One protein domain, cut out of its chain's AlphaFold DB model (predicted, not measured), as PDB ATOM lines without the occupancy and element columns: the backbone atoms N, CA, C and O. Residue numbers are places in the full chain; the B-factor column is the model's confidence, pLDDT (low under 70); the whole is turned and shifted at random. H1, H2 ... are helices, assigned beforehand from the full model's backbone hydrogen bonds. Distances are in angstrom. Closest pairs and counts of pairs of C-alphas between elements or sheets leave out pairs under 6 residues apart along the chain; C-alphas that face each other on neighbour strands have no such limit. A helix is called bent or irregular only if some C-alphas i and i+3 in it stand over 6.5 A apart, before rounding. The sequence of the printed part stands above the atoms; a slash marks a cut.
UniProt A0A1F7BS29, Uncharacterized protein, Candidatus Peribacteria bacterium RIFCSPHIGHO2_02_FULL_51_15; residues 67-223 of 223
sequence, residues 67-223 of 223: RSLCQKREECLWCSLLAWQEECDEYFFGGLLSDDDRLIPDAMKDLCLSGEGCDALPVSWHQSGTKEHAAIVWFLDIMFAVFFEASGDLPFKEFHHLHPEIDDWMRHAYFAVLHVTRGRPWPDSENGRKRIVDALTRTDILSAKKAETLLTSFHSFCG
ATOM      1  N   ARG A  67     151.087  57.396 156.090       66.75
ATOM      2  CA  ARG A  67     152.320  58.012 156.589       66.75
ATOM      3  C   ARG A  67     152.273  59.524 156.405       66.75
ATOM      4  O   ARG A  67     151.909  60.025 155.341       66.75
ATOM      5  N   SER A  68     152.760  60.240 157.408       68.00
ATOM      6  CA  SER A  68     152.746  61.702 157.520       68.00
ATOM      7  C   SER A  68     153.276  62.433 156.274       68.00
ATOM      8  O   SER A  68     152.665  63.402 155.821       68.00
ATOM      9  N   LEU A  69     154.370  61.965 155.658       72.00
ATOM     10  CA  LEU A  69     154.880  62.545 154.401       72.00
ATOM     11  C   LEU A  69     153.982  62.285 153.188       72.00
ATOM     12  O   LEU A  69     153.892  63.143 152.315       72.00
ATOM     13  N   CYS A  70     153.327  61.128 153.138       71.69
ATOM     14  CA  CYS A  70     152.464  60.758 152.022       71.69
ATOM     15  C   CYS A  70     151.148  61.541 152.076       71.69
ATOM     16  O   CYS A  70     150.726  62.139 151.092       71.69
ATOM     17  N   GLN A  71     150.552  61.650 153.268       64.56
ATOM     18  CA  GLN A  71     149.346  62.450 153.487       64.56
ATOM     19  C   GLN A  71     149.551  63.929 153.135       64.56
ATOM     20  O   GLN A  71     148.712  64.517 152.462       64.56
ATOM     21  N   LYS A  72     150.686  64.526 153.529       65.88
ATOM     22  CA  LYS A  72     151.020  65.927 153.202       65.88
ATOM     23  C   LYS A  72     151.127  66.205 151.702       65.88
ATOM     24  O   LYS A  72     151.027  67.363 151.304       65.88
ATOM     25  N   ARG A  73     151.411  65.181 150.900       66.19
ATOM     26  CA  ARG A  73     151.584  65.291 149.447       66.19
ATOM     27  C   ARG A  73     150.416  64.690 148.668       66.19
ATOM     28  O   ARG A  73     150.435  64.748 147.449       66.19
ATOM     29  N   GLU A  74     149.416  64.150 149.365       63.16
ATOM     30  CA  GLU A  74     148.268  63.449 148.779       63.16
ATOM     31  C   GLU A  74     148.662  62.254 147.880       63.16
ATOM     32  O   GLU A  74     147.859  61.773 147.083       63.16
ATOM     33  N   GLU A  75     149.883  61.728 148.035       69.12
ATOM     34  CA  GLU A  75     150.426  60.605 147.264       69.12
ATOM     35  C   GLU A  75     151.514  59.849 148.048       69.12
ATOM     36  O   GLU A  75     152.029  60.331 149.055       69.12
ATOM     37  N   CYS A  76     151.893  58.647 147.603       79.31
ATOM     38  CA  CYS A  76     153.008  57.920 148.217       79.31
ATOM     39  C   CYS A  76     154.332  58.685 148.054       79.31
ATOM     40  O   CYS A  76     154.655  59.145 146.964       79.31
ATOM     41  N   LEU A  77     155.158  58.718 149.107       84.69
ATOM     42  CA  LEU A  77     156.458  59.400 149.093       84.69
ATOM     43  C   LEU A  77     157.353  58.929 147.939       84.69
ATOM     44  O   LEU A  77     158.015  59.746 147.306       84.69
ATOM     45  N   TRP A  78     157.376  57.621 147.661       86.56
ATOM     46  CA  TRP A  78     158.185  57.081 146.567       86.56
ATOM     47  C   TRP A  78     157.719  57.599 145.197       86.56
ATOM     48  O   TRP A  78     158.567  57.806 144.335       86.56
ATOM     49  N   CYS A  79     156.416  57.865 145.011       82.62
ATOM     50  CA  CYS A  79     155.880  58.470 143.789       82.62
ATOM     51  C   CYS A  79     156.385  59.903 143.635       82.62
ATOM     52  O   CYS A  79     156.956  60.225 142.595       82.62
ATOM     53  N   SER A  80     156.273  60.726 144.686       86.19
ATOM     54  CA  SER A  80     156.789  62.100 144.661       86.19
ATOM     55  C   SER A  80     158.286  62.125 144.367       86.19
ATOM     56  O   SER A  80     158.748  62.894 143.531       86.19
ATOM     57  N   LEU A  81     159.068  61.281 145.050       92.81
ATOM     58  CA  LEU A  81     160.518  61.220 144.858       92.81
ATOM     59  C   LEU A  81     160.892  60.737 143.457       92.81
ATOM     60  O   LEU A  81     161.845  61.263 142.887       92.81
ATOM     61  N   LEU A  82     160.154  59.773 142.903       91.06
ATOM     62  CA  LEU A  82     160.360  59.295 141.540       91.06
ATOM     63  C   LEU A  82     160.053  60.394 140.515       91.06
ATOM     64  O   LEU A  82     160.892  60.653 139.659       91.06
ATOM     65  N   ALA A  83     158.913  61.076 140.643       86.94
ATOM     66  CA  ALA A  83     158.543  62.180 139.762       86.94
ATOM     67  C   ALA A  83     159.584  63.305 139.819       86.94
ATOM     68  O   ALA A  83     160.120  63.717 138.795       86.94
ATOM     69  N   TRP A  84     159.971  63.742 141.021       92.19
ATOM     70  CA  TRP A  84     160.988  64.784 141.176       92.19
ATOM     71  C   TRP A  84     162.364  64.373 140.666       92.19
ATOM     72  O   TRP A  84     163.094  65.206 140.132       92.19
ATOM     73  N   GLN A  85     162.730  63.103 140.809       95.50
ATOM     74  CA  GLN A  85     163.942  62.560 140.209       95.50
ATOM     75  C   GLN A  85     163.901  62.624 138.680       95.50
ATOM     76  O   GLN A  85     164.919  62.967 138.086       95.50
ATOM     77  N   GLU A  86     162.777  62.282 138.051       93.38
ATOM     78  CA  GLU A  86     162.617  62.337 136.592       93.38
ATOM     79  C   GLU A  86     162.713  63.781 136.081       93.38
ATOM     80  O   GLU A  86     163.469  64.047 135.147       93.38
ATOM     81  N   GLU A  87     162.068  64.727 136.768       91.25
ATOM     82  CA  GLU A  87     162.200  66.164 136.498       91.25
ATOM     83  C   GLU A  87     163.662  66.627 136.645       91.25
ATOM     84  O   GLU A  87     164.211  67.301 135.771       91.25
ATOM     85  N   CYS A  88     164.352  66.230 137.719       93.94
ATOM     86  CA  CYS A  88     165.771  66.544 137.883       93.94
ATOM     87  C   CYS A  88     166.632  65.946 136.763       93.94
ATOM     88  O   CYS A  88     167.536  66.622 136.268       93.94
ATOM     89  N   ASP A  89     166.388  64.691 136.385       95.44
ATOM     90  CA  ASP A  89     167.139  64.006 135.334       95.44
ATOM     91  C   ASP A  89     166.979  64.738 133.998       95.44
ATOM     92  O   ASP A  89     167.975  65.052 133.349       95.44
ATOM     93  N   GLU A  90     165.751  65.117 133.633       92.06
ATOM     94  CA  GLU A  90     165.471  65.875 132.413       92.06
ATOM     95  C   GLU A  90     166.119  67.266 132.432       92.06
ATOM     96  O   GLU A  90     166.913  67.589 131.542       92.06
ATOM     97  N   TYR A  91     165.808  68.086 133.438       89.81
ATOM     98  CA  TYR A  91     166.173  69.505 133.427       89.81
ATOM     99  C   TYR A  91     167.617  69.764 133.835       89.81
ATOM    100  O   TYR A  91     168.265  70.645 133.272       89.81
ATOM    101  N   PHE A  92     168.140  68.996 134.790       92.00
ATOM    102  CA  PHE A  92     169.452  69.263 135.364       92.00
ATOM    103  C   PHE A  92     170.500  68.269 134.897       92.00
ATOM    104  O   PHE A  92     171.643  68.675 134.721       92.00
ATOM    105  N   PHE A  93     170.180  66.998 134.661       94.06
ATOM    106  CA  PHE A  93     171.191  65.996 134.283       94.06
ATOM    107  C   PHE A  93     171.191  65.637 132.791       94.06
ATOM    108  O   PHE A  93     172.121  64.974 132.330       94.06
ATOM    109  N   GLY A  94     170.220  66.122 132.014       90.69
ATOM    110  CA  GLY A  94     170.115  65.865 130.578       90.69
ATOM    111  C   GLY A  94     169.789  64.408 130.233       90.69
ATOM    112  O   GLY A  94     170.209  63.932 129.179       90.69
ATOM    113  N   GLY A  95     169.088  63.694 131.118       92.69
ATOM    114  CA  GLY A  95     168.751  62.277 130.956       92.69
ATOM    115  C   GLY A  95     169.941  61.336 131.158       92.69
ATOM    116  O   GLY A  95     169.978  60.253 130.572       92.69
ATOM    117  N   LEU A  96     170.963  61.777 131.896       94.19
ATOM    118  CA  LEU A  96     172.216  61.046 132.106       94.19
ATOM    119  C   LEU A  96     172.400  60.576 133.553       94.19
ATOM    120  O   LEU A  96     173.485  60.103 133.899       94.19
ATOM    121  N   LEU A  97     171.379  60.700 134.406       94.62
ATOM    122  CA  LEU A  97     171.454  60.232 135.784       94.62
ATOM    123  C   LEU A  97     171.510  58.698 135.827       94.62
ATOM    124  O   LEU A  97     170.565  58.002 135.427       94.62
ATOM    125  N   SER A  98     172.638  58.176 136.313       94.69
ATOM    126  CA  SER A  98     172.865  56.740 136.469       94.69
ATOM    127  C   SER A  98     171.974  56.151 137.565       94.69
ATOM    128  O   SER A  98     171.546  56.873 138.460       94.69
ATOM    129  N   ASP A  99     171.694  54.846 137.524       94.56
ATOM    130  CA  ASP A  99     170.841  54.200 138.536       94.56
ATOM    131  C   ASP A  99     171.434  54.276 139.957       94.56
ATOM    132  O   ASP A  99     170.715  54.506 140.928       94.56
ATOM    133  N   ASP A 100     172.763  54.199 140.081       92.75
ATOM    134  CA  ASP A 100     173.464  54.381 141.362       92.75
ATOM    135  C   ASP A 100     173.297  55.799 141.933       92.75
ATOM    136  O   ASP A 100     173.389  56.002 143.151       92.75
ATOM    137  N   ASP A 101     173.029  56.768 141.057       95.06
ATOM    138  CA  ASP A 101     172.793  58.165 141.398       95.06
ATOM    139  C   ASP A 101     171.299  58.492 141.548       95.06
ATOM    140  O   ASP A 101     170.950  59.656 141.717       95.06
ATOM    141  N   ARG A 102     170.399  57.499 141.524       96.00
ATOM    142  CA  ARG A 102     168.957  57.699 141.727       96.00
ATOM    143  C   ARG A 102     168.573  57.630 143.209       96.00
ATOM    144  O   ARG A 102     168.981  56.734 143.961       96.00
ATOM    145  N   LEU A 103     167.728  58.569 143.640       95.69
ATOM    146  CA  LEU A 103     167.043  58.518 144.936       95.69
ATOM    147  C   LEU A 103     166.169  57.264 145.016       95.69
ATOM    148  O   LEU A 103     166.254  56.533 146.002       95.69
ATOM    149  N   ILE A 104     165.420  56.974 143.949       95.56
ATOM    150  CA  ILE A 104     164.644  55.744 143.769       95.56
ATOM    151  C   ILE A 104     165.258  54.957 142.594       95.56
ATOM    152  O   ILE A 104     164.894  55.221 141.443       95.56
ATOM    153  N   PRO A 105     166.213  54.038 142.852       95.44
ATOM    154  CA  PRO A 105     166.768  53.148 141.835       95.44
ATOM    155  C   PRO A 105     165.724  52.160 141.337       95.44
ATOM    156  O   PRO A 105     164.767  51.855 142.059       95.44
ATOM    157  N   ASP A 106     165.961  51.579 140.167       92.50
ATOM    158  CA  ASP A 106     165.039  50.635 139.530       92.50
ATOM    159  C   ASP A 106     164.687  49.460 140.455       92.50
ATOM    160  O   ASP A 106     163.516  49.129 140.623       92.50
ATOM    161  N   ALA A 107     165.669  48.905 141.172       93.31
ATOM    162  CA  ALA A 107     165.416  47.818 142.120       93.31
ATOM    163  C   ALA A 107     164.472  48.218 143.274       93.31
ATOM    164  O   ALA A 107     163.687  47.399 143.740       93.31
ATOM    165  N   MET A 108     164.540  49.468 143.748       92.62
ATOM    166  CA  MET A 108     163.638  49.976 144.789       92.62
ATOM    167  C   MET A 108     162.257  50.282 144.211       92.62
ATOM    168  O   MET A 108     161.248  49.955 144.827       92.62
ATOM    169  N   LYS A 109     162.211  50.867 143.011       87.81
ATOM    170  CA  LYS A 109     160.974  51.117 142.267       87.81
ATOM    171  C   LYS A 109     160.190  49.826 142.042       87.81
ATOM    172  O   LYS A 109     158.986  49.809 142.277       87.81
ATOM    173  N   ASP A 110     160.864  48.754 141.637       85.81
ATOM    174  CA  ASP A 110     160.244  47.447 141.418       85.81
ATOM    175  C   ASP A 110     159.619  46.894 142.706       85.81
ATOM    176  O   ASP A 110     158.496  46.391 142.672       85.81
ATOM    177  N   LEU A 111     160.291  47.047 143.855       81.44
ATOM    178  CA  LEU A 111     159.737  46.663 145.158       81.44
ATOM    179  C   LEU A 111     158.493  47.491 145.502       81.44
ATOM    180  O   LEU A 111     157.444  46.912 145.799       81.44
ATOM    181  N   CYS A 112     158.564  48.820 145.362       80.31
ATOM    182  CA  CYS A 112     157.424  49.715 145.577       80.31
ATOM    183  C   CYS A 112     156.214  49.316 144.713       80.31
ATOM    184  O   CYS A 112     155.091  49.274 145.212       80.31
ATOM    185  N   LEU A 113     156.446  48.990 143.435       76.31
ATOM    186  CA  LEU A 113     155.414  48.580 142.473       76.31
ATOM    187  C   LEU A 113     154.884  47.160 142.705       76.31
ATOM    188  O   LEU A 113     153.777  46.846 142.275       76.31
ATOM    189  N   SER A 114     155.653  46.292 143.363       74.81
ATOM    190  CA  SER A 114     155.267  44.899 143.630       74.81
ATOM    191  C   SER A 114     154.289  44.724 144.801       74.81
ATOM    192  O   SER A 114     153.948  43.592 145.148       74.81
ATOM    193  N   GLY A 115     153.826  45.832 145.391       61.94
ATOM    194  CA  GLY A 115     152.863  45.854 146.494       61.94
ATOM    195  C   GLY A 115     153.466  46.192 147.860       61.94
ATOM    196  O   GLY A 115     152.723  46.276 148.832       61.94
ATOM    197  N   GLU A 116     154.784  46.413 147.963       69.50
ATOM    198  CA  GLU A 116     155.398  46.930 149.198       69.50
ATOM    199  C   GLU A 116     155.142  48.440 149.371       69.50
ATOM    200  O   GLU A 116     155.140  48.960 150.487       69.50
ATOM    201  N   GLY A 117     154.906  49.175 148.278       76.06
ATOM    202  CA  GLY A 117     154.632  50.609 148.327       76.06
ATOM    203  C   GLY A 117     155.726  51.381 149.073       76.06
ATOM    204  O   GLY A 117     156.910  51.247 148.785       76.06
ATOM    205  N   CYS A 118     155.341  52.204 150.054       79.06
ATOM    206  CA  CYS A 118     156.313  52.940 150.874       79.06
ATOM    207  C   CYS A 118     157.082  52.056 151.877       79.06
ATOM    208  O   CYS A 118     158.039  52.546 152.467       79.06
ATOM    209  N   ASP A 119     156.707  50.787 152.082       78.19
ATOM    210  CA  ASP A 119     157.434  49.879 152.988       78.19
ATOM    211  C   ASP A 119     158.791  49.456 152.410       78.19
ATOM    212  O   ASP A 119     159.708  49.137 153.164       78.19
ATOM    213  N   ALA A 120     158.944  49.523 151.083       83.81
ATOM    214  CA  ALA A 120     160.213  49.289 150.397       83.81
ATOM    215  C   ALA A 120     161.250  50.402 150.657       83.81
ATOM    216  O   ALA A 120     162.444  50.228 150.385       83.81
ATOM    217  N   LEU A 121     160.815  51.563 151.162       87.19
ATOM    218  CA  LEU A 121     161.703  52.672 151.491       87.19
ATOM    219  C   LEU A 121     162.377  52.454 152.857       87.19
ATOM    220  O   LEU A 121     161.782  51.875 153.768       87.19
ATOM    221  N   PRO A 122     163.604  52.968 153.066       88.62
ATOM    222  CA  PRO A 122     164.244  52.900 154.374       88.62
ATOM    223  C   PRO A 122     163.396  53.567 155.465       88.62
ATOM    224  O   PRO A 122     162.961  54.706 155.319       88.62
ATOM    225  N   VAL A 123     163.236  52.898 156.613       83.12
ATOM    226  CA  VAL A 123     162.452  53.417 157.755       83.12
ATOM    227  C   VAL A 123     162.909  54.816 158.187       83.12
ATOM    228  O   VAL A 123     162.081  55.669 158.512       83.12
ATOM    229  N   SER A 124     164.218  55.092 158.126       85.25
ATOM    230  CA  SER A 124     164.787  56.396 158.484       85.25
ATOM    231  C   SER A 124     164.270  57.549 157.626       85.25
ATOM    232  O   SER A 124     164.332  58.690 158.066       85.25
ATOM    233  N   TRP A 125     163.729  57.289 156.435       88.88
ATOM    234  CA  TRP A 125     163.152  58.316 155.565       88.88
ATOM    235  C   TRP A 125     161.796  58.809 156.079       88.88
ATOM    236  O   TRP A 125     161.408  59.955 155.852       88.88
ATOM    237  N   HIS A 126     161.081  57.952 156.807       81.00
ATOM    238  CA  HIS A 126     159.761  58.243 157.359       81.00
ATOM    239  C   HIS A 126     159.803  58.677 158.825       81.00
ATOM    240  O   HIS A 126     158.876  59.338 159.272       81.00
ATOM    241  N   GLN A 127     160.861  58.334 159.557       79.38
ATOM    242  CA  GLN A 127     160.980  58.628 160.980       79.38
ATOM    243  C   GLN A 127     161.397  60.085 161.229       79.38
ATOM    244  O   GLN A 127     162.530  60.470 160.926       79.38
ATOM    245  N   SER A 128     160.523  60.885 161.845       82.38
ATOM    246  CA  SER A 128     160.865  62.254 162.239       82.38
ATOM    247  C   SER A 128     162.113  62.307 163.126       82.38
ATOM    248  O   SER A 128     162.335  61.465 163.996       82.38
ATOM    249  N   GLY A 129     162.926  63.346 162.931       78.00
ATOM    250  CA  GLY A 129     164.144  63.589 163.712       78.00
ATOM    251  C   GLY A 129     165.407  62.905 163.180       78.00
ATOM    252  O   GLY A 129     166.495  63.195 163.678       78.00
ATOM    253  N   THR A 130     165.306  62.052 162.158       86.69
ATOM    254  CA  THR A 130     166.483  61.545 161.436       86.69
ATOM    255  C   THR A 130     167.008  62.595 160.449       86.69
ATOM    256  O   THR A 130     166.282  63.491 160.000       86.69
ATOM    257  N   LYS A 131     168.293  62.485 160.080       92.75
ATOM    258  CA  LYS A 131     168.888  63.361 159.058       92.75
ATOM    259  C   LYS A 131     168.304  63.076 157.675       92.75
ATOM    260  O   LYS A 131     168.109  64.000 156.893       92.75
ATOM    261  N   GLU A 132     168.005  61.816 157.391       93.50
ATOM    262  CA  GLU A 132     167.419  61.335 156.145       93.50
ATOM    263  C   GLU A 132     166.017  61.900 155.934       93.50
ATOM    264  O   GLU A 132     165.738  62.456 154.873       93.50
ATOM    265  N   HIS A 133     165.164  61.843 156.960       89.25
ATOM    266  CA  HIS A 133     163.835  62.442 156.913       89.25
ATOM    267  C   HIS A 133     163.913  63.953 156.678       89.25
ATOM    268  O   HIS A 133     163.236  64.481 155.798       89.25
ATOM    269  N   ALA A 134     164.779  64.655 157.417       92.19
ATOM    270  CA  ALA A 134     164.970  66.094 157.250       92.19
ATOM    271  C   ALA A 134     165.466  66.463 155.838       92.19
ATOM    272  O   ALA A 134     164.981  67.433 155.253       92.19
ATOM    273  N   ALA A 135     166.377  65.672 155.262       96.19
ATOM    274  CA  ALA A 135     166.854  65.862 153.895       96.19
ATOM    275  C   ALA A 135     165.744  65.646 152.854       96.19
ATOM    276  O   ALA A 135     165.647  66.417 151.904       96.19
ATOM    277  N   ILE A 136     164.885  64.642 153.042       94.94
ATOM    278  CA  ILE A 136     163.756  64.360 152.142       94.94
ATOM    279  C   ILE A 136     162.704  65.460 152.208       94.94
ATOM    280  O   ILE A 136     162.268  65.943 151.167       94.94
ATOM    281  N   VAL A 137     162.315  65.889 153.410       92.62
ATOM    282  CA  VAL A 137     161.383  67.015 153.583       92.62
ATOM    283  C   VAL A 137     161.918  68.244 152.863       92.62
ATOM    284  O   VAL A 137     161.209  68.848 152.061       92.62
ATOM    285  N   TRP A 138     163.193  68.563 153.087       95.94
ATOM    286  CA  TRP A 138     163.837  69.692 152.435       95.94
ATOM    287  C   TRP A 138     163.890  69.553 150.914       95.94
ATOM    288  O   TRP A 138     163.630  70.529 150.217       95.94
ATOM    289  N   PHE A 139     164.187  68.357 150.396       96.62
ATOM    290  CA  PHE A 139     164.183  68.085 148.961       96.62
ATOM    291  C   PHE A 139     162.813  68.373 148.347       96.62
ATOM    292  O   PHE A 139     162.707  69.116 147.378       96.62
ATOM    293  N   LEU A 140     161.747  67.847 148.946       91.69
ATOM    294  CA  LEU A 140     160.392  68.080 148.454       91.69
ATOM    295  C   LEU A 140     160.018  69.570 148.509       91.69
ATOM    296  O   LEU A 140     159.374  70.079 147.593       91.69
ATOM    297  N   ASP A 141     160.433  70.279 149.560       91.94
ATOM    298  CA  ASP A 141     160.146  71.705 149.721       91.94
ATOM    299  C   ASP A 141     160.917  72.582 148.732       91.94
ATOM    300  O   ASP A 141     160.347  73.539 148.201       91.94
ATOM    301  N   ILE A 142     162.186  72.271 148.457       93.38
ATOM    302  CA  ILE A 142     162.984  73.035 147.495       93.38
ATOM    303  C   ILE A 142     162.547  72.758 146.058       93.38
ATOM    304  O   ILE A 142     162.448  73.702 145.278       93.38
ATOM    305  N   MET A 143     162.193  71.510 145.729       90.25
ATOM    306  CA  MET A 143     161.620  71.164 144.426       90.25
ATOM    307  C   MET A 143     160.308  71.914 144.205       90.25
ATOM    308  O   MET A 143     160.163  72.604 143.200       90.25
ATOM    309  N   PHE A 144     159.394  71.889 145.178       87.38
ATOM    310  CA  PHE A 144     158.139  72.635 145.078       87.38
ATOM    311  C   PHE A 144     158.372  74.147 144.923       87.38
ATOM    312  O   PHE A 144     157.756  74.795 144.078       87.38
ATOM    313  N   ALA A 145     159.289  74.718 145.708       88.75
ATOM    314  CA  ALA A 145     159.604  76.139 145.634       88.75
ATOM    315  C   ALA A 145     160.178  76.539 144.263       88.75
ATOM    316  O   ALA A 145     159.799  77.570 143.720       88.75
ATOM    317  N   VAL A 146     161.060  75.728 143.684       86.19
ATOM    318  CA  VAL A 146     161.709  76.031 142.398       86.19
ATOM    319  C   VAL A 146     160.777  75.783 141.210       86.19
ATOM    320  O   VAL A 146     160.711  76.614 140.309       86.19
ATOM    321  N   PHE A 147     160.046  74.668 141.204       81.81
ATOM    322  CA  PHE A 147     159.230  74.258 140.056       81.81
ATOM    323  C   PHE A 147     157.852  74.911 140.003       81.81
ATOM    324  O   PHE A 147     157.265  74.953 138.925       81.81
ATOM    325  N   PHE A 148     157.331  75.398 141.134       80.06
ATOM    326  CA  PHE A 148     155.997  75.998 141.186       80.06
ATOM    327  C   PHE A 148     155.997  77.428 141.719       80.06
ATOM    328  O   PHE A 148     155.360  78.298 141.130       80.06
ATOM    329  N   GLU A 149     156.685  77.708 142.830       80.12
ATOM    330  CA  GLU A 149     156.634  79.061 143.407       80.12
ATOM    331  C   GLU A 149     157.474  80.063 142.605       80.12
ATOM    332  O   GLU A 149     157.021  81.181 142.364       80.12
ATOM    333  N   ALA A 150     158.682  79.676 142.186       79.50
ATOM    334  CA  ALA A 150     159.601  80.545 141.453       79.50
ATOM    335  C   ALA A 150     159.181  80.760 139.994       79.50
ATOM    336  O   ALA A 150     159.291  81.869 139.472       79.50
ATOM    337  N   SER A 151     158.678  79.710 139.341       72.31
ATOM    338  CA  SER A 151     158.182  79.797 137.967       72.31
ATOM    339  C   SER A 151     156.888  80.610 137.872       72.31
ATOM    340  O   SER A 151     156.622  81.220 136.834       72.31
ATOM    341  N   GLY A 152     156.090  80.654 138.948       75.19
ATOM    342  CA  GLY A 152     154.790  81.315 138.962       75.19
ATOM    343  C   GLY A 152     153.888  80.755 137.861       75.19
ATOM    344  O   GLY A 152     153.643  79.553 137.804       75.19
ATOM    345  N   ASP A 153     153.438  81.628 136.959       79.50
ATOM    346  CA  ASP A 153     152.599  81.246 135.814       79.50
ATOM    347  C   ASP A 153     153.404  80.759 134.592       79.50
ATOM    348  O   ASP A 153     152.816  80.333 133.592       79.50
ATOM    349  N   LEU A 154     154.739  80.850 134.618       73.69
ATOM    350  CA  LEU A 154     155.578  80.400 133.510       73.69
ATOM    351  C   LEU A 154     155.755  78.876 133.556       73.69
ATOM    352  O   LEU A 154     156.003  78.318 134.628       73.69
ATOM    353  N   PRO A 155     155.725  78.182 132.402       81.88
ATOM    354  CA  PRO A 155     156.215  76.813 132.325       81.88
ATOM    355  C   PRO A 155     157.657  76.741 132.840       81.88
ATOM    356  O   PRO A 155     158.485  77.580 132.473       81.88
ATOM    357  N   PHE A 156     157.988  75.716 133.632       81.94
ATOM    358  CA  PHE A 156     159.317  75.598 134.244       81.94
ATOM    359  C   PHE A 156     160.457  75.700 133.217       81.94
ATOM    360  O   PHE A 156     161.442  76.384 133.454       81.94
ATOM    361  N   LYS A 157     160.282  75.126 132.022       82.62
ATOM    362  CA  LYS A 157     161.246  75.220 130.914       82.62
ATOM    363  C   LYS A 157     161.595  76.655 130.491       82.62
ATOM    364  O   LYS A 157     162.719  76.915 130.060       82.62
ATOM    365  N   GLU A 158     160.636  77.575 130.560       84.25
ATOM    366  CA  GLU A 158     160.856  78.988 130.234       84.25
ATOM    367  C   GLU A 158     161.574  79.702 131.377       84.25
ATOM    368  O   GLU A 158     162.543  80.423 131.143       84.25
ATOM    369  N   PHE A 159     161.152  79.440 132.614       84.62
ATOM    370  CA  PHE A 159     161.820  79.932 133.817       84.62
ATOM    371  C   PHE A 159     163.287  79.470 133.891       84.62
ATOM    372  O   PHE A 159     164.192  80.270 134.113       84.62
ATOM    373  N   HIS A 160     163.536  78.198 133.591       84.44
ATOM    374  CA  HIS A 160     164.856  77.578 133.509       84.44
ATOM    375  C   HIS A 160     165.778  78.259 132.484       84.44
ATOM    376  O   HIS A 160     166.949  78.490 132.765       84.44
ATOM    377  N   HIS A 161     165.245  78.683 131.333       86.56
ATOM    378  CA  HIS A 161     166.003  79.473 130.351       86.56
ATOM    379  C   HIS A 161     166.407  80.862 130.862       86.56
ATOM    380  O   HIS A 161     167.436  81.391 130.437       86.56
ATOM    381  N   LEU A 162     165.588  81.474 131.723       86.75
ATOM    382  CA  LEU A 162     165.866  82.786 132.316       86.75
ATOM    383  C   LEU A 162     166.879  82.696 133.460       86.75
ATOM    384  O   LEU A 162     167.632  83.646 133.668       86.75
ATOM    385  N   HIS A 163     166.912  81.555 134.147       87.81
ATOM    386  CA  HIS A 163     167.745  81.303 135.318       87.81
ATOM    387  C   HIS A 163     168.619  80.049 135.142       87.81
ATOM    388  O   HIS A 163     168.481  79.084 135.901       87.81
ATOM    389  N   PRO A 164     169.546  80.027 134.162       86.00
ATOM    390  CA  PRO A 164     170.405  78.866 133.910       86.00
ATOM    391  C   PRO A 164     171.341  78.545 135.086       86.00
ATOM    392  O   PRO A 164     171.867  77.441 135.188       86.00
ATOM    393  N   GLU A 165     171.557  79.492 136.004       86.69
ATOM    394  CA  GLU A 165     172.271  79.259 137.257       86.69
ATOM    395  C   GLU A 165     171.605  78.208 138.157       86.69
ATOM    396  O   GLU A 165     172.284  77.664 139.028       86.69
ATOM    397  N   ILE A 166     170.318  77.904 137.946       89.25
ATOM    398  CA  ILE A 166     169.575  76.901 138.719       89.25
ATOM    399  C   ILE A 166     170.168  75.505 138.565       89.25
ATOM    400  O   ILE A 166     170.233  74.770 139.550       89.25
ATOM    401  N   ASP A 167     170.705  75.179 137.389       87.94
ATOM    402  CA  ASP A 167     171.296  73.867 137.105       87.94
ATOM    403  C   ASP A 167     172.396  73.500 138.085       87.94
ATOM    404  O   ASP A 167     172.441  72.388 138.610       87.94
ATOM    405  N   ASP A 168     173.300  74.446 138.328       88.06
ATOM    406  CA  ASP A 168     174.502  74.207 139.115       88.06
ATOM    407  C   ASP A 168     174.131  73.844 140.556       88.06
ATOM    408  O   ASP A 168     174.530  72.801 141.078       88.06
ATOM    409  N   TRP A 169     173.305  74.669 141.200       92.12
ATOM    410  CA  TRP A 169     172.990  74.476 142.610       92.12
ATOM    411  C   TRP A 169     171.900  73.420 142.846       92.12
ATOM    412  O   TRP A 169     171.952  72.752 143.879       92.12
ATOM    413  N   MET A 170     170.979  73.182 141.901       94.50
ATOM    414  CA  MET A 170     169.991  72.100 142.019       94.50
ATOM    415  C   MET A 170     170.620  70.713 141.891       94.50
ATOM    416  O   MET A 170     170.237  69.807 142.633       94.50
ATOM    417  N   ARG A 171     171.648  70.537 141.048       95.06
ATOM    418  CA  ARG A 171     172.443  69.293 141.037       95.06
ATOM    419  C   ARG A 171     173.082  69.032 142.397       95.06
ATOM    420  O   ARG A 171     173.053  67.909 142.897       95.06
ATOM    421  N   HIS A 172     173.632  70.073 143.025       95.38
ATOM    422  CA  HIS A 172     174.185  69.962 144.372       95.38
ATOM    423  C   HIS A 172     173.105  69.658 145.418       95.38
ATOM    424  O   HIS A 172     173.354  68.839 146.301       95.38
ATOM    425  N   ALA A 173     171.919  70.267 145.317       95.69
ATOM    426  CA  ALA A 173     170.788  69.988 146.203       95.69
ATOM    427  C   ALA A 173     170.360  68.516 146.115       95.69
ATOM    428  O   ALA A 173     170.235  67.849 147.142       95.69
ATOM    429  N   TYR A 174     170.235  67.991 144.894       97.12
ATOM    430  CA  TYR A 174     169.922  66.590 144.635       97.12
ATOM    431  C   TYR A 174     170.961  65.652 145.265       97.12
ATOM    432  O   TYR A 174     170.620  64.781 146.067       97.12
ATOM    433  N   PHE A 175     172.251  65.861 144.977       95.81
ATOM    434  CA  PHE A 175     173.309  65.002 145.513       95.81
ATOM    435  C   PHE A 175     173.456  65.103 147.031       95.81
ATOM    436  O   PHE A 175     173.737  64.093 147.676       95.81
ATOM    437  N   ALA A 176     173.234  66.276 147.630       96.12
ATOM    438  CA  ALA A 176     173.227  66.413 149.085       96.12
ATOM    439  C   ALA A 176     172.195  65.465 149.718       96.12
ATOM    440  O   ALA A 176     172.519  64.731 150.654       96.12
ATOM    441  N   VAL A 177     170.982  65.427 149.163       97.12
ATOM    442  CA  VAL A 177     169.891  64.565 149.635       97.12
ATOM    443  C   VAL A 177     170.206  63.098 149.360       97.12
ATOM    444  O   VAL A 177     170.078  62.274 150.267       97.12
ATOM    445  N   LEU A 178     170.689  62.758 148.161       96.88
ATOM    446  CA  LEU A 178     171.087  61.391 147.815       96.88
ATOM    447  C   LEU A 178     172.136  60.848 148.791       96.88
ATOM    448  O   LEU A 178     171.992  59.757 149.333       96.88
ATOM    449  N   HIS A 179     173.196  61.604 149.057       95.69
ATOM    450  CA  HIS A 179     174.264  61.132 149.931       95.69
ATOM    451  C   HIS A 179     173.802  60.979 151.382       95.69
ATOM    452  O   HIS A 179     174.128  59.969 152.012       95.69
ATOM    453  N   VAL A 180     173.002  61.924 151.890       95.81
ATOM    454  CA  VAL A 180     172.435  61.844 153.244       95.81
ATOM    455  C   VAL A 180     171.518  60.631 153.372       95.81
ATOM    456  O   VAL A 180     171.718  59.816 154.266       95.81
ATOM    457  N   THR A 181     170.582  60.449 152.442       94.62
ATOM    458  CA  THR A 181     169.626  59.327 152.457       94.62
ATOM    459  C   THR A 181     170.282  57.954 152.290       94.62
ATOM    460  O   THR A 181     169.712  56.946 152.711       94.62
ATOM    461  N   ARG A 182     171.491  57.900 151.716       92.69
ATOM    462  CA  ARG A 182     172.318  56.688 151.582       92.69
ATOM    463  C   ARG A 182     173.302  56.479 152.733       92.69
ATOM    464  O   ARG A 182     174.019  55.478 152.718       92.69
ATOM    465  N   GLY A 183     173.402  57.414 153.678       90.81
ATOM    466  CA  GLY A 183     174.407  57.375 154.741       90.81
ATOM    467  C   GLY A 183     175.848  57.396 154.213       90.81
ATOM    468  O   GLY A 183     176.739  56.796 154.816       90.81
ATOM    469  N   ARG A 184     176.090  58.035 153.060       90.69
ATOM    470  CA  ARG A 184     177.409  58.111 152.411       90.69
ATOM    471  C   ARG A 184     177.968  59.536 152.487       90.69
ATOM    472  O   ARG A 184     177.199  60.494 152.482       90.69
ATOM    473  N   PRO A 185     179.302  59.713 152.511       89.31
ATOM    474  CA  PRO A 185     179.899  61.037 152.380       89.31
ATOM    475  C   PRO A 185     179.521  61.678 151.042       89.31
ATOM    476  O   PRO A 185     179.577  61.011 150.010       89.31
ATOM    477  N   TRP A 186     179.197  62.971 151.060       91.50
ATOM    478  CA  TRP A 186     179.015  63.778 149.855       91.50
ATOM    479  C   TRP A 186     180.383  64.314 149.383       91.50
ATOM    480  O   TRP A 186     180.959  65.163 150.077       91.50
ATOM    481  N   PRO A 187     180.937  63.828 148.247       88.88
ATOM    482  CA  PRO A 187     182.335  64.074 147.881       88.88
ATOM    483  C   PRO A 187     182.704  65.550 147.693       88.88
ATOM    484  O   PRO A 187     183.784  65.955 148.107       88.88
ATOM    485  N   ASP A 188     181.803  66.356 147.126       89.19
ATOM    486  CA  ASP A 188     182.010  67.794 146.881       89.19
ATOM    487  C   ASP A 188     181.198  68.670 147.850       89.19
ATOM    488  O   ASP A 188     180.640  69.707 147.491       89.19
ATOM    489  N   SER A 189     181.063  68.219 149.099       92.31
ATOM    490  CA  SER A 189     180.159  68.859 150.060       92.31
ATOM    491  C   SER A 189     180.513  70.302 150.405       92.31
ATOM    492  O   SER A 189     179.606  71.092 150.642       92.31
ATOM    493  N   GLU A 190     181.790  70.687 150.424       93.50
ATOM    494  CA  GLU A 190     182.181  72.064 150.745       93.50
ATOM    495  C   GLU A 190     181.735  73.044 149.651       93.50
ATOM    496  O   GLU A 190     181.015  74.007 149.930       93.50
ATOM    497  N   ASN A 191     182.107  72.773 148.397       93.88
ATOM    498  CA  ASN A 191     181.705  73.602 147.266       93.88
ATOM    499  C   ASN A 191     180.191  73.521 147.043       93.88
ATOM    500  O   ASN A 191     179.544  74.558 146.922       93.88
ATOM    501  N   GLY A 192     179.596  72.329 147.088       94.00
ATOM    502  CA  GLY A 192     178.159  72.168 146.900       94.00
ATOM    503  C   GLY A 192     177.318  72.888 147.957       94.00
ATOM    504  O   GLY A 192     176.350  73.562 147.609       94.00
ATOM    505  N   ARG A 193     177.709  72.845 149.241       95.25
ATOM    506  CA  ARG A 193     177.052  73.650 150.293       95.25
ATOM    507  C   ARG A 193     177.140  75.129 149.982       95.25
ATOM    508  O   ARG A 193     176.139  75.825 150.100       95.25
ATOM    509  N   LYS A 194     178.323  75.604 149.586       94.69
ATOM    510  CA  LYS A 194     178.516  77.005 149.226       94.69
ATOM    511  C   LYS A 194     177.592  77.407 148.074       94.69
ATOM    512  O   LYS A 194     176.926  78.425 148.189       94.69
ATOM    513  N   ARG A 195     177.483  76.592 147.020       94.06
ATOM    514  CA  ARG A 195     176.586  76.851 145.879       94.06
ATOM    515  C   ARG A 195     175.123  76.950 146.297       94.06
ATOM    516  O   ARG A 195     174.462  77.909 145.920       94.06
ATOM    517  N   ILE A 196     174.640  76.004 147.105       94.62
ATOM    518  CA  ILE A 196     173.257  76.003 147.606       94.62
ATOM    519  C   ILE A 196     173.001  77.229 148.491       94.62
ATOM    520  O   ILE A 196     171.991  77.908 148.327       94.62
ATOM    521  N   VAL A 197     173.918  77.542 149.412       94.81
ATOM    522  CA  VAL A 197     173.776  78.689 150.320       94.81
ATOM    523  C   VAL A 197     173.806  80.007 149.554       94.81
ATOM    524  O   VAL A 197     172.950  80.861 149.787       94.81
ATOM    525  N   ASP A 198     174.748  80.168 148.625       93.31
ATOM    526  CA  ASP A 198     174.857  81.359 147.784       93.31
ATOM    527  C   ASP A 198     173.582  81.533 146.945       93.31
ATOM    528  O   ASP A 198     173.052  82.639 146.874       93.31
ATOM    529  N   ALA A 199     173.047  80.451 146.367       91.62
ATOM    530  CA  ALA A 199     171.809  80.481 145.593       91.62
ATOM    531  C   ALA A 199     170.595  80.866 146.444       91.62
ATOM    532  O   ALA A 199     169.875  81.791 146.089       91.62
ATOM    533  N   LEU A 200     170.400  80.230 147.602       91.56
ATOM    534  CA  LEU A 200     169.275  80.543 148.484       91.56
ATOM    535  C   LEU A 200     169.394  81.933 149.126       91.56
ATOM    536  O   LEU A 200     168.388  82.522 149.501       91.56
ATOM    537  N   THR A 201     170.600  82.490 149.243       89.94
ATOM    538  CA  THR A 201     170.793  83.863 149.739       89.94
ATOM    539  C   THR A 201     170.500  84.909 148.657       89.94
ATOM    540  O   THR A 201     170.193  86.062 148.970       89.94
ATOM    541  N   ARG A 202     170.565  84.533 147.375       81.31
ATOM    542  CA  ARG A 202     170.191  85.400 146.253       81.31
ATOM    543  C   ARG A 202     168.672  85.334 146.067       81.31
ATOM    544  O   ARG A 202     168.097  84.314 145.719       81.31
ATOM    545  N   THR A 203     168.002  86.438 146.387       64.56
ATOM    546  CA  THR A 203     166.536  86.504 146.522       64.56
ATOM    547  C   THR A 203     165.798  86.792 145.212       64.56
ATOM    548  O   THR A 203     164.656  87.243 145.245       64.56
ATOM    549  N   ASP A 204     166.451  86.667 144.061       77.06
ATOM    550  CA  ASP A 204     165.844  86.938 142.754       77.06
ATOM    551  C   ASP A 204     164.981  85.778 142.245       77.06
ATOM    552  O   ASP A 204     164.069  86.016 141.461       77.06
ATOM    553  N   ILE A 205     165.213  84.561 142.746       81.12
ATOM    554  CA  ILE A 205     164.461  83.355 142.365       81.12
ATOM    555  C   ILE A 205     163.350  83.023 143.375       81.12
ATOM    556  O   ILE A 205     162.233  82.687 142.990       81.12
ATOM    557  N   LEU A 206     163.636  83.126 144.677       84.62
ATOM    558  CA  LEU A 206     162.691  82.808 145.752       84.62
ATOM    559  C   LEU A 206     162.424  84.016 146.644       84.62
ATOM    560  O   LEU A 206     163.294  84.854 146.883       84.62
ATOM    561  N   SER A 207     161.227  84.052 147.237       87.19
ATOM    562  CA  SER A 207     160.930  85.023 148.292       87.19
ATOM    563  C   SER A 207     161.894  84.868 149.476       87.19
ATOM    564  O   SER A 207     162.228  83.751 149.880       87.19
ATOM    565  N   ALA A 208     162.287  85.988 150.094       87.56
ATOM    566  CA  ALA A 208     163.249  85.997 151.202       87.56
ATOM    567  C   ALA A 208     162.849  85.063 152.363       87.56
ATOM    568  O   ALA A 208     163.684  84.337 152.892       87.56
ATOM    569  N   LYS A 209     161.554  85.016 152.714       89.25
ATOM    570  CA  LYS A 209     161.039  84.127 153.769       89.25
ATOM    571  C   LYS A 209     161.194  82.645 153.409       89.25
ATOM    572  O   LYS A 209     161.541  81.832 154.268       89.25
ATOM    573  N   LYS A 210     160.912  82.275 152.154       90.12
ATOM    574  CA  LYS A 210     161.043  80.888 151.687       90.12
ATOM    575  C   LYS A 210     162.512  80.473 151.656       90.12
ATOM    576  O   LYS A 210     162.849  79.428 152.202       90.12
ATOM    577  N   ALA A 211     163.368  81.331 151.108       91.81
ATOM    578  CA  ALA A 211     164.816  81.166 151.112       91.81
ATOM    579  C   ALA A 211     165.382  80.938 152.526       91.81
ATOM    580  O   ALA A 211     166.095  79.963 152.752       91.81
ATOM    581  N   GLU A 212     165.010  81.772 153.501       92.94
ATOM    582  CA  GLU A 212     165.448  81.640 154.900       92.94
ATOM    583  C   GLU A 212     164.998  80.312 155.536       92.94
ATOM    584  O   GLU A 212     165.771  79.647 156.232       92.94
ATOM    585  N   THR A 213     163.761  79.890 155.255       93.31
ATOM    586  CA  THR A 213     163.213  78.614 155.745       93.31
ATOM    587  C   THR A 213     163.983  77.421 155.166       93.31
ATOM    588  O   THR A 213     164.349  76.497 155.901       93.31
ATOM    589  N   LEU A 214     164.275  77.456 153.863       94.50
ATOM    590  CA  LEU A 214     165.053  76.426 153.174       94.50
ATOM    591  C   LEU A 214     166.506  76.394 153.655       94.50
ATOM    592  O   LEU A 214     167.034  75.308 153.867       94.50
ATOM    593  N   LEU A 215     167.140  77.547 153.888       95.06
ATOM    594  CA  LEU A 215     168.497  77.634 154.444       95.06
ATOM    595  C   LEU A 215     168.578  77.035 155.848       95.06
ATOM    596  O   LEU A 215     169.449  76.212 156.127       95.06
ATOM    597  N   THR A 216     167.647  77.413 156.726       93.44
ATOM    598  CA  THR A 216     167.582  76.890 158.100       93.44
ATOM    599  C   THR A 216     167.447  75.368 158.095       93.44
ATOM    600  O   THR A 216     168.181  74.664 158.790       93.44
ATOM    601  N   SER A 217     166.553  74.856 157.250       92.94
ATOM    602  CA  SER A 217     166.319  73.421 157.100       92.94
ATOM    603  C   SER A 217     167.534  72.709 156.495       92.94
ATOM    604  O   SER A 217     167.951  71.678 157.018       92.94
ATOM    605  N   PHE A 218     168.181  73.290 155.480       95.50
ATOM    606  CA  PHE A 218     169.405  72.759 154.873       95.50
ATOM    607  C   PHE A 218     170.530  72.573 155.895       95.50
ATOM    608  O   PHE A 218     171.162  71.516 155.965       95.50
ATOM    609  N   HIS A 219     170.757  73.578 156.742       92.81
ATOM    610  CA  HIS A 219     171.772  73.501 157.789       92.81
ATOM    611  C   HIS A 219     171.475  72.421 158.833       92.81
ATOM    612  O   HIS A 219     172.416  71.855 159.387       92.81
ATOM    613  N   SER A 220     170.203  72.096 159.078       88.50
ATOM    614  CA  SER A 220     169.816  71.115 160.098       88.50
ATOM    615  C   SER A 220     170.251  69.681 159.772       88.50
ATOM    616  O   SER A 220     170.652  68.953 160.678       88.50
ATOM    617  N   PHE A 221     170.238  69.280 158.494       88.81
ATOM    618  CA  PHE A 221     170.623  67.920 158.090       88.81
ATOM    619  C   PHE A 221     172.026  67.842 157.481       88.81
ATOM    620  O   PHE A 221     172.664  66.790 157.551       88.81
ATOM    621  N   CYS A 222     172.544  68.949 156.939       84.44
ATOM    622  CA  CYS A 222     173.932  69.025 156.490       84.44
ATOM    623  C   CYS A 222     174.920  69.298 157.640       84.44
ATOM    624  O   CYS A 222     176.112  69.065 157.457       84.44
ATOM    625  N   GLY A 223     174.473  69.794 158.797       65.06
ATOM    626  CA  GLY A 223     175.315  70.067 159.974       65.06
ATOM    627  C   GLY A 223     176.148  68.887 160.466       65.06
ATOM    628  O   GLY A 223     175.634  67.739 160.494       65.06
TER     629      GLY A 223
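This is residues 67 to 223 of the 223 residues of an uncharacterized protein of Candidatus Peribacteria bacterium RIFCSPHIGHO2_02_FULL_51_15 (UniProt A0A1F7BS29). Two long helices, H5 and H7, run side by side in opposite directions through the middle; the hairpin of H8 and H9 packs on one side of them, and H2 crosses them slantwise on the other. H3, paired with the beginning of H2, extends one end of the body, and the short H6 lies at the other end. The printed part has 157 residues with nine named helices, H1 to H9 in order, and no named strand; the class is all helix. It is compact and rounded, with a radius of gyration of the C-alphas of 15.1 A and spans of 43 by 33 by 30 A.

H1, residues 68 to 73, and H2, residues 77 to 93, only just touch, with 3 pairs of C-alphas within 8 A, and only at the corner; the closest C-alphas are those of Cys 70 and Leu 77, 5.1 A apart. H2 forms a helical hairpin with H3, residues 106 to 120, touching it with residues 77 to 78 alone, at a shallow tilt of 26 degrees, opposite ways; the C-alphas of Trp 78 and Cys 118 are closest, at 6.3 A. H4, residues 123 to 126, touches H5, residues 131 to 150, closest at the C-alphas of Trp 125 and His 133, 4.4 A. H5 is the hub, touching five helices. It touches H2 only just, with 3 pairs of C-alphas within 8 A, closest at Trp 84 and Met 143, 7.2 A, at a steep tilt of 59 degrees. H6, residues 156 to 162, and H5 only just touch, only at the corner, with 3 such pairs, closest at the C-alphas of Phe 147 and Phe 156, 6.0 A. H7, residues 166 to 181, touches H5 at a shallow tilt of 22 degrees, opposite ways, closest at the C-alphas of Glu 132 and Thr 181, 4.7 A. H7 also touches H2, at a steep tilt of 39 degrees, closest at the C-alphas of Phe 92 and Asp 167, 5.3 A. H8, residues 189 to 201, touches H7 at a steep tilt of 54 degrees, closest at the C-alphas of His 172 and Gly 192, 5.2 A. H9, residues 208 to 222, forms a helical hairpin with H8, at 17 degrees, closest at the C-alphas of Leu 200 and Ala 211, 5.2 A. H9 touches H5 at 24 degrees, opposite ways, closest at the C-alphas of Lys 131 and Phe 221, 5.0 A. H5 and H8 are apart. Every O i to N i+4 pair is within hydrogen-bond range in H2, H6, H7 and H8; it is 1 of 2 in H1, 15 of 16 in H5, 10 of 11 in H9 and 5 of 11 in H3, which has 6 of 12 O i to N i+3 pairs within range, and H4 is too short for an i+4 pair.

H1 begins at C-alpha 68 (152.746, 61.702, 157.520). From first to last C-alpha H2 measures 21.9 A, H5 26.3 A, H7 22.3 A, H8 17.7 A and H9 20.7 A. H3 is irregular: C-alphas 115 and 118 are 9.0 A apart. H5 begins at C-alpha 131 (168.888, 63.361, 159.058), and H9 ends at C-alpha 222 (173.932, 69.025, 156.490).

The two C-alphas farthest apart are those of Ser 114 and Asp 204, 43.4 A. The printed part has no cut and ends at the chain's last residue, 223. The link from H2 to H3, residues 94 to 105, is long. The mean pLDDT of the printed part is 87.3; it is under 70 at residues 67 to 68, 71 to 75, 115 to 116, 203 and 223.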